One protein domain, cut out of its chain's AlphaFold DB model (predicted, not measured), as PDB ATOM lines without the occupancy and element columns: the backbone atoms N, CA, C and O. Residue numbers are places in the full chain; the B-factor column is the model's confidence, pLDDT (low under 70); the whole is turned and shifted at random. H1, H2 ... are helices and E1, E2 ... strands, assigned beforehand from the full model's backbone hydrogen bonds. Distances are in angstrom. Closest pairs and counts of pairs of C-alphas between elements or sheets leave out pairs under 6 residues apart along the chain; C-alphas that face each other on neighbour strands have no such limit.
ATOM      1  N   VAL A  21      17.964  23.706  32.783       48.25
ATOM      2  CA  VAL A  21      16.865  24.277  31.988       48.25
ATOM      3  C   VAL A  21      17.067  23.976  30.509       48.25
ATOM      4  O   VAL A  21      18.191  24.088  30.022       48.25
ATOM      5  N   ASP A  22      16.002  23.618  29.789       41.06
ATOM      6  CA  ASP A  22      16.038  23.480  28.326       41.06
ATOM      7  C   ASP A  22      16.076  24.875  27.669       41.06
ATOM      8  O   ASP A  22      15.203  25.715  27.901       41.06
ATOM      9  N   GLY A  23      17.128  25.152  26.900       34.41
ATOM     10  CA  GLY A  23      17.373  26.443  26.260       34.41
ATOM     11  C   GLY A  23      17.187  26.379  24.745       34.41
ATOM     12  O   GLY A  23      17.940  25.696  24.059       34.41
ATOM     13  N   TYR A  24      16.256  27.199  24.243       33.81
ATOM     14  CA  TYR A  24      15.915  27.476  22.837       33.81
ATOM     15  C   TYR A  24      15.244  26.323  22.070       33.81
ATOM     16  O   TYR A  24      15.861  25.325  21.712       33.81
ATOM     17  N   ALA A  25      13.975  26.548  21.708       39.78
ATOM     18  CA  ALA A  25      13.025  25.647  21.037       39.78
ATOM     19  C   ALA A  25      13.449  25.046  19.670       39.78
ATOM     20  O   ALA A  25      12.623  24.469  18.968       39.78
ATOM     21  N   LEU A  26      14.720  25.153  19.276       41.44
ATOM     22  CA  LEU A  26      15.289  24.522  18.082       41.44
ATOM     23  C   LEU A  26      16.429  23.535  18.397       41.44
ATOM     24  O   LEU A  26      16.836  22.786  17.511       41.44
ATOM     25  N   LEU A  27      16.942  23.484  19.633       43.88
ATOM     26  CA  LEU A  27      18.044  22.603  20.029       43.88
ATOM     27  C   LEU A  27      17.818  22.127  21.468       43.88
ATOM     28  O   LEU A  27      18.153  22.840  22.392       43.88
ATOM     29  N   THR A  28      17.299  20.910  21.651       54.16
ATOM     30  CA  THR A  28      17.156  20.205  22.946       54.16
ATOM     31  C   THR A  28      18.476  20.206  23.742       54.16
ATOM     32  O   THR A  28      19.282  19.280  23.592       54.16
ATOM     33  N   ARG A  29      18.773  21.246  24.511       63.66
ATOM     34  CA  ARG A  29      20.060  21.450  25.186       63.66
ATOM     35  C   ARG A  29      19.779  22.001  26.561       63.66
ATOM     36  O   ARG A  29      18.996  22.923  26.735       63.66
ATOM     37  N   TYR A  30      20.468  21.422  27.525       67.69
ATOM     38  CA  TYR A  30      20.230  21.674  28.927       67.69
ATOM     39  C   TYR A  30      21.368  22.501  29.503       67.69
ATOM     40  O   TYR A  30      22.534  22.132  29.358       67.69
ATOM     41  N   TYR A  31      21.018  23.599  30.160       76.56
ATOM     42  CA  TYR A  31      21.956  24.572  30.707       76.56
ATOM     43  C   TYR A  31      21.754  24.710  32.205       76.56
ATOM     44  O   TYR A  31      20.619  24.702  32.679       76.56
ATOM     45  N   ARG A  32      22.849  24.864  32.949       78.56
ATOM     46  CA  ARG A  32      22.772  25.269  34.352       78.56
ATOM     47  C   ARG A  32      22.379  26.737  34.434       78.56
ATOM     48  O   ARG A  32      22.855  27.563  33.661       78.56
ATOM     49  N   GLY A  33      21.537  27.054  35.401       83.62
ATOM     50  CA  GLY A  33      21.189  28.421  35.745       83.62
ATOM     51  C   GLY A  33      20.919  28.565  37.233       83.62
ATOM     52  O   GLY A  33      21.035  27.610  37.994       83.62
ATOM     53  N   THR A  34      20.555  29.771  37.649       87.81
ATOM     54  CA  THR A  34      20.137  30.120  39.009       87.81
ATOM     55  C   THR A  34      18.724  30.686  38.958       87.81
ATOM     56  O   THR A  34      18.457  31.607  38.186       87.81
ATOM     57  N   VAL A  35      17.810  30.162  39.779       90.69
ATOM     58  CA  VAL A  35      16.457  30.730  39.900       90.69
ATOM     59  C   VAL A  35      16.548  32.112  40.544       90.69
ATOM     60  O   VAL A  35      17.002  32.237  41.679       90.69
ATOM     61  N   LEU A  36      16.087  33.140  39.836       93.44
ATOM     62  CA  LEU A  36      15.969  34.504  40.348       93.44
ATOM     63  C   LEU A  36      14.620  34.748  41.020       93.44
ATOM     64  O   LEU A  36      14.553  35.391  42.064       93.44
ATOM     65  N   SER A  37      13.540  34.263  40.408       93.75
ATOM     66  CA  SER A  37      12.184  34.420  40.929       93.75
ATOM     67  C   SER A  37      11.263  33.302  40.450       93.75
ATOM     68  O   SER A  37      11.589  32.545  39.532       93.75
ATOM     69  N   MET A  38      10.108  33.199  41.100       94.25
ATOM     70  CA  MET A  38       9.049  32.250  40.781       94.25
ATOM     71  C   MET A  38       7.719  32.997  40.746       94.25
ATOM     72  O   MET A  38       7.411  33.754  41.668       94.25
ATOM     73  N   THR A  39       6.925  32.761  39.709       94.12
ATOM     74  CA  THR A  39       5.542  33.230  39.604       94.12
ATOM     75  C   THR A  39       4.605  32.044  39.413       94.12
ATOM     76  O   THR A  39       4.984  31.012  38.857       94.12
ATOM     77  N   SER A  40       3.375  32.180  39.900       93.00
ATOM     78  CA  SER A  40       2.312  31.196  39.704       93.00
ATOM     79  C   SER A  40       1.082  31.881  39.130       93.00
ATOM     80  O   SER A  40       0.609  32.863  39.703       93.00
ATOM     81  N   TYR A 102       9.524  29.902  36.405       89.56
ATOM     82  CA  TYR A 102      10.759  30.350  37.032       89.56
ATOM     83  C   TYR A 102      11.474  31.319  36.111       89.56
ATOM     84  O   TYR A 102      11.674  31.015  34.938       89.56
ATOM     85  N   GLN A 103      11.918  32.447  36.657       94.44
ATOM     86  CA  GLN A 103      12.893  33.284  35.980       94.44
ATOM     87  C   GLN A 103      14.284  32.774  36.325       94.44
ATOM     88  O   GLN A 103      14.659  32.752  37.498       94.44
ATOM     89  N   ILE A 104      15.044  32.357  35.319       88.38
ATOM     90  CA  ILE A 104      16.342  31.711  35.509       88.38
ATOM     91  C   ILE A 104      17.423  32.549  34.846       88.38
ATOM     92  O   ILE A 104      17.256  32.950  33.699       88.38
ATOM     93  N   ARG A 105      18.512  32.808  35.575       91.75
ATOM     94  CA  ARG A 105      19.740  33.418  35.057       91.75
ATOM     95  C   ARG A 105      20.743  32.337  34.675       91.75
ATOM     96  O   ARG A 105      20.996  31.453  35.491       91.75
ATOM     97  N   PHE A 106      21.329  32.429  33.493       86.62
ATOM     98  CA  PHE A 106      22.386  31.532  33.022       86.62
ATOM     99  C   PHE A 106      23.784  32.110  33.280       86.62
ATOM    100  O   PHE A 106      23.927  33.252  33.710       86.62
ATOM    101  N   GLU A 107      24.820  31.306  33.032       85.75
ATOM    102  CA  GLU A 107      26.229  31.688  33.236       85.75
ATOM    103  C   GLU A 107      26.673  32.873  32.361       85.75
ATOM    104  O   GLU A 107      27.568  33.616  32.745       85.75
ATOM    105  N   ASP A 108      26.029  33.083  31.210       84.62
ATOM    106  CA  ASP A 108      26.264  34.228  30.322       84.62
ATOM    107  C   ASP A 108      25.475  35.489  30.734       84.62
ATOM    108  O   ASP A 108      25.354  36.431  29.951       84.62
ATOM    109  N   GLU A 109      24.923  35.501  31.954       89.44
ATOM    110  CA  GLU A 109      24.055  36.537  32.527       89.44
ATOM    111  C   GLU A 109      22.696  36.718  31.823       89.44
ATOM    112  O   GLU A 109      21.873  37.537  32.251       89.44
ATOM    113  N   SER A 110      22.394  35.928  30.785       89.31
ATOM    114  CA  SER A 110      21.075  35.944  30.153       89.31
ATOM    115  C   SER A 110      20.000  35.417  31.107       89.31
ATOM    116  O   SER A 110      20.273  34.653  32.036       89.31
ATOM    117  N   CYS A 111      18.752  35.851  30.907       89.62
ATOM    118  CA  CYS A 111      17.616  35.421  31.720       89.62
ATOM    119  C   CYS A 111      16.487  34.860  30.850       89.62
ATOM    120  O   CYS A 111      16.150  35.454  29.825       89.62
ATOM    121  N   LEU A 112      15.852  33.770  31.289       87.81
ATOM    122  CA  LEU A 112      14.711  33.153  30.609       87.81
ATOM    123  C   LEU A 112      13.629  32.722  31.603       87.81
ATOM    124  O   LEU A 112      13.931  32.164  32.658       87.81
ATOM    125  N   GLY A 113      12.373  32.960  31.229       88.00
ATOM    126  CA  GLY A 113      11.205  32.451  31.938       88.00
ATOM    127  C   GLY A 113      10.876  31.043  31.459       88.00
ATOM    128  O   GLY A 113      10.605  30.853  30.274       88.00
ATOM    129  N   VAL A 114      10.906  30.064  32.359       86.50
ATOM    130  CA  VAL A 114      10.722  28.647  32.019       86.50
ATOM    131  C   VAL A 114       9.710  27.991  32.943       86.50
ATOM    132  O   VAL A 114       9.667  28.269  34.142       86.50
ATOM    133  N   ARG A 115       8.864  27.128  32.381       86.00
ATOM    134  CA  ARG A 115       7.815  26.449  33.139       86.00
ATOM    135  C   ARG A 115       8.395  25.371  34.047       86.00
ATOM    136  O   ARG A 115       9.449  24.803  33.770       86.00
ATOM    137  N   ARG A 116       7.695  25.064  35.140       85.06
ATOM    138  CA  ARG A 116       8.130  24.070  36.134       85.06
ATOM    139  C   ARG A 116       8.463  22.712  35.518       85.06
ATOM    140  O   ARG A 116       9.397  22.081  36.005       85.06
ATOM    141  N   GLU A 117       7.725  22.256  34.509       81.75
ATOM    142  CA  GLU A 117       7.948  20.971  33.833       81.75
ATOM    143  C   GLU A 117       9.308  20.861  33.122       81.75
ATOM    144  O   GLU A 117       9.813  19.752  32.933       81.75
ATOM    145  N   ASP A 118       9.932  21.996  32.808       81.12
ATOM    146  CA  ASP A 118      11.205  22.077  32.090       81.12
ATOM    147  C   ASP A 118      12.393  22.394  33.018       81.12
ATOM    148  O   ASP A 118      13.523  22.568  32.556       81.12
ATOM    149  N   VAL A 119      12.155  22.449  34.335       80.88
ATOM    150  CA  VAL A 119      13.168  22.730  35.360       80.88
ATOM    151  C   VAL A 119      13.446  21.483  36.196       80.88
ATOM    152  O   VAL A 119      12.556  20.941  36.858       80.88
ATOM    153  N   TYR A 120      14.710  21.063  36.223       77.56
ATOM    154  CA  TYR A 120      15.171  19.876  36.949       77.56
ATOM    155  C   TYR A 120      16.167  20.258  38.045       77.56
ATOM    156  O   TYR A 120      16.966  21.185  37.872       77.56
ATOM    157  N   LYS A 121      16.150  19.541  39.175       71.69
ATOM    158  CA  LYS A 121      17.173  19.724  40.217       71.69
ATOM    159  C   LYS A 121      18.492  19.095  39.774       71.69
ATOM    160  O   LYS A 121      18.505  18.029  39.172       71.69
ATOM    161  N   GLU A 122      19.609  19.687  40.187       63.12
ATOM    162  CA  GLU A 122      20.958  19.207  39.846       63.12
ATOM    163  C   GLU A 122      21.232  17.742  40.247       63.12
ATOM    164  O   GLU A 122      21.990  17.045  39.578       63.12
ATOM    165  N   ARG A 123      20.609  17.262  41.332       58.91
ATOM    166  CA  ARG A 123      20.766  15.886  41.842       58.91
ATOM    167  C   ARG A 123      19.632  14.940  41.441       58.91
ATOM    168  O   ARG A 123      19.613  13.803  41.903       58.91
ATOM    169  N   GLU A 124      18.660  15.400  40.655       59.25
ATOM    170  CA  GLU A 124      17.631  14.509  40.117       59.25
ATOM    171  C   GLU A 124      18.212  13.688  38.966       59.25
ATOM    172  O   GLU A 124      19.031  14.165  38.177       59.25
ATOM    173  N   GLU A 125      17.784  12.429  38.863       50.25
ATOM    174  CA  GLU A 125      18.115  11.611  37.707       50.25
ATOM    175  C   GLU A 125      17.500  12.227  36.456       50.25
ATOM    176  O   GLU A 125      16.309  12.101  36.174       50.25
ATOM    177  N   LEU A 126      18.347  12.893  35.680       60.28
ATOM    178  CA  LEU A 126      17.949  13.474  34.416       60.28
ATOM    179  C   LEU A 126      17.479  12.350  33.474       60.28
ATOM    180  O   LEU A 126      18.169  11.320  33.387       60.28
ATOM    181  N   PRO A 127      16.352  12.511  32.755       62.03
ATOM    182  CA  PRO A 127      15.926  11.537  31.756       62.03
ATOM    183  C   PRO A 127      17.058  11.253  30.759       62.03
ATOM    184  O   PRO A 127      17.867  12.131  30.466       62.03
ATOM    185  N   SER A 128      17.133  10.049  30.192       55.97
ATOM    186  CA  SER A 128      18.256   9.625  29.331       55.97
ATOM    187  C   SER A 128      18.542  10.608  28.183       55.97
ATOM    188  O   SER A 128      19.697  10.887  27.865       55.97
ATOM    189  N   ARG A 129      17.476  11.210  27.629       56.69
ATOM    190  CA  ARG A 129      17.513  12.265  26.597       56.69
ATOM    191  C   ARG A 129      18.259  13.544  27.012       56.69
ATOM    192  O   ARG A 129      18.706  14.286  26.145       56.69
ATOM    193  N   VAL A 130      18.371  13.793  28.313       53.91
ATOM    194  CA  VAL A 130      18.945  14.996  28.931       53.91
ATOM    195  C   VAL A 130      20.437  14.817  29.189       53.91
ATOM    196  O   VAL A 130      21.236  15.673  28.815       53.91
ATOM    197  N   ARG A 131      20.838  13.661  29.738       56.91
ATOM    198  CA  ARG A 131      22.252  13.347  30.027       56.91
ATOM    199  C   ARG A 131      23.126  13.374  28.771       56.91
ATOM    200  O   ARG A 131      24.274  13.786  28.840       56.91
ATOM    201  N   GLN A 132      22.579  12.973  27.621       54.47
ATOM    202  CA  GLN A 132      23.309  12.937  26.347       54.47
ATOM    203  C   GLN A 132      23.555  14.317  25.711       54.47
ATOM    204  O   GLN A 132      24.325  14.401  24.759       54.47
ATOM    205  N   LYS A 133      22.893  15.384  26.183       56.00
ATOM    206  CA  LYS A 133      22.906  16.714  25.535       56.00
ATOM    207  C   LYS A 133      23.337  17.854  26.461       56.00
ATOM    208  O   LYS A 133      23.269  19.017  26.068       56.00
TER     209      LYS A 133
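Overview. This is residues 21 to 40 and 102 to 133 of the 138 residues of the protein "Predicted protein" of Nematostella vectensis (UniProt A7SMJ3). A small, strongly twisted sheet of three strands, whose long first strand E1 bends sharply, makes the body; from E3 a long link leads away to the single short helix H1, and residues 123 to 128 stand free. The printed part has 52 residues, with three named strands and one named helix in the order E1, E2, E3, H1; the sheet runs E1, E2, E3, antiparallel throughout. The class is mostly strand, though under half of the residues, 25 of 52, are in named elements. It is compact, with a radius of gyration of the C-alphas of 10.9 A and spans of 28 by 21 by 18 A.

Along the chain. Find C-alpha 30 at (20.230, 21.674, 28.927); from there E1, residues 30 to 40, runs 23.0 A to C-alpha 40 and bends by 86 degrees at residue 33. After the cut come E2, residues 102 to 106, 12.4 A long, and E3, residues 111 to 115, 13.4 A long. H1, residues 128 to 131, ends with C-alpha 131 at (22.252, 13.347, 30.027).

Arrangement. Look first at E1 and E2, antiparallel at 148 degrees, where N 34 and O 105 are 2.8 A apart, within hydrogen-bond range. E2 and E3 form a hairpin, antiparallel at 141 degrees, with N 104 and O 112 at 2.9 A. H1 is not on the sheet; its closest C-alphas with E1 are those of Val 130 and Tyr 30, 6.8 A apart. H1 is too short for an O i to N i+4 pair, and its one O i to N i+3 pair is not within range.

Size, cuts and confidence. The C-alphas farthest apart, those of Ser 40 and Gln 132, are 30.9 A apart. Residues 41 to 101 are not printed, and C-alphas 40 and 102 are 8.9 A apart across the cut. The link from E3 to H1 is long, 12 residues. Mean pLDDT of the printed part is 72.3; residues 21 to 30 and 122 to 133 are under 70.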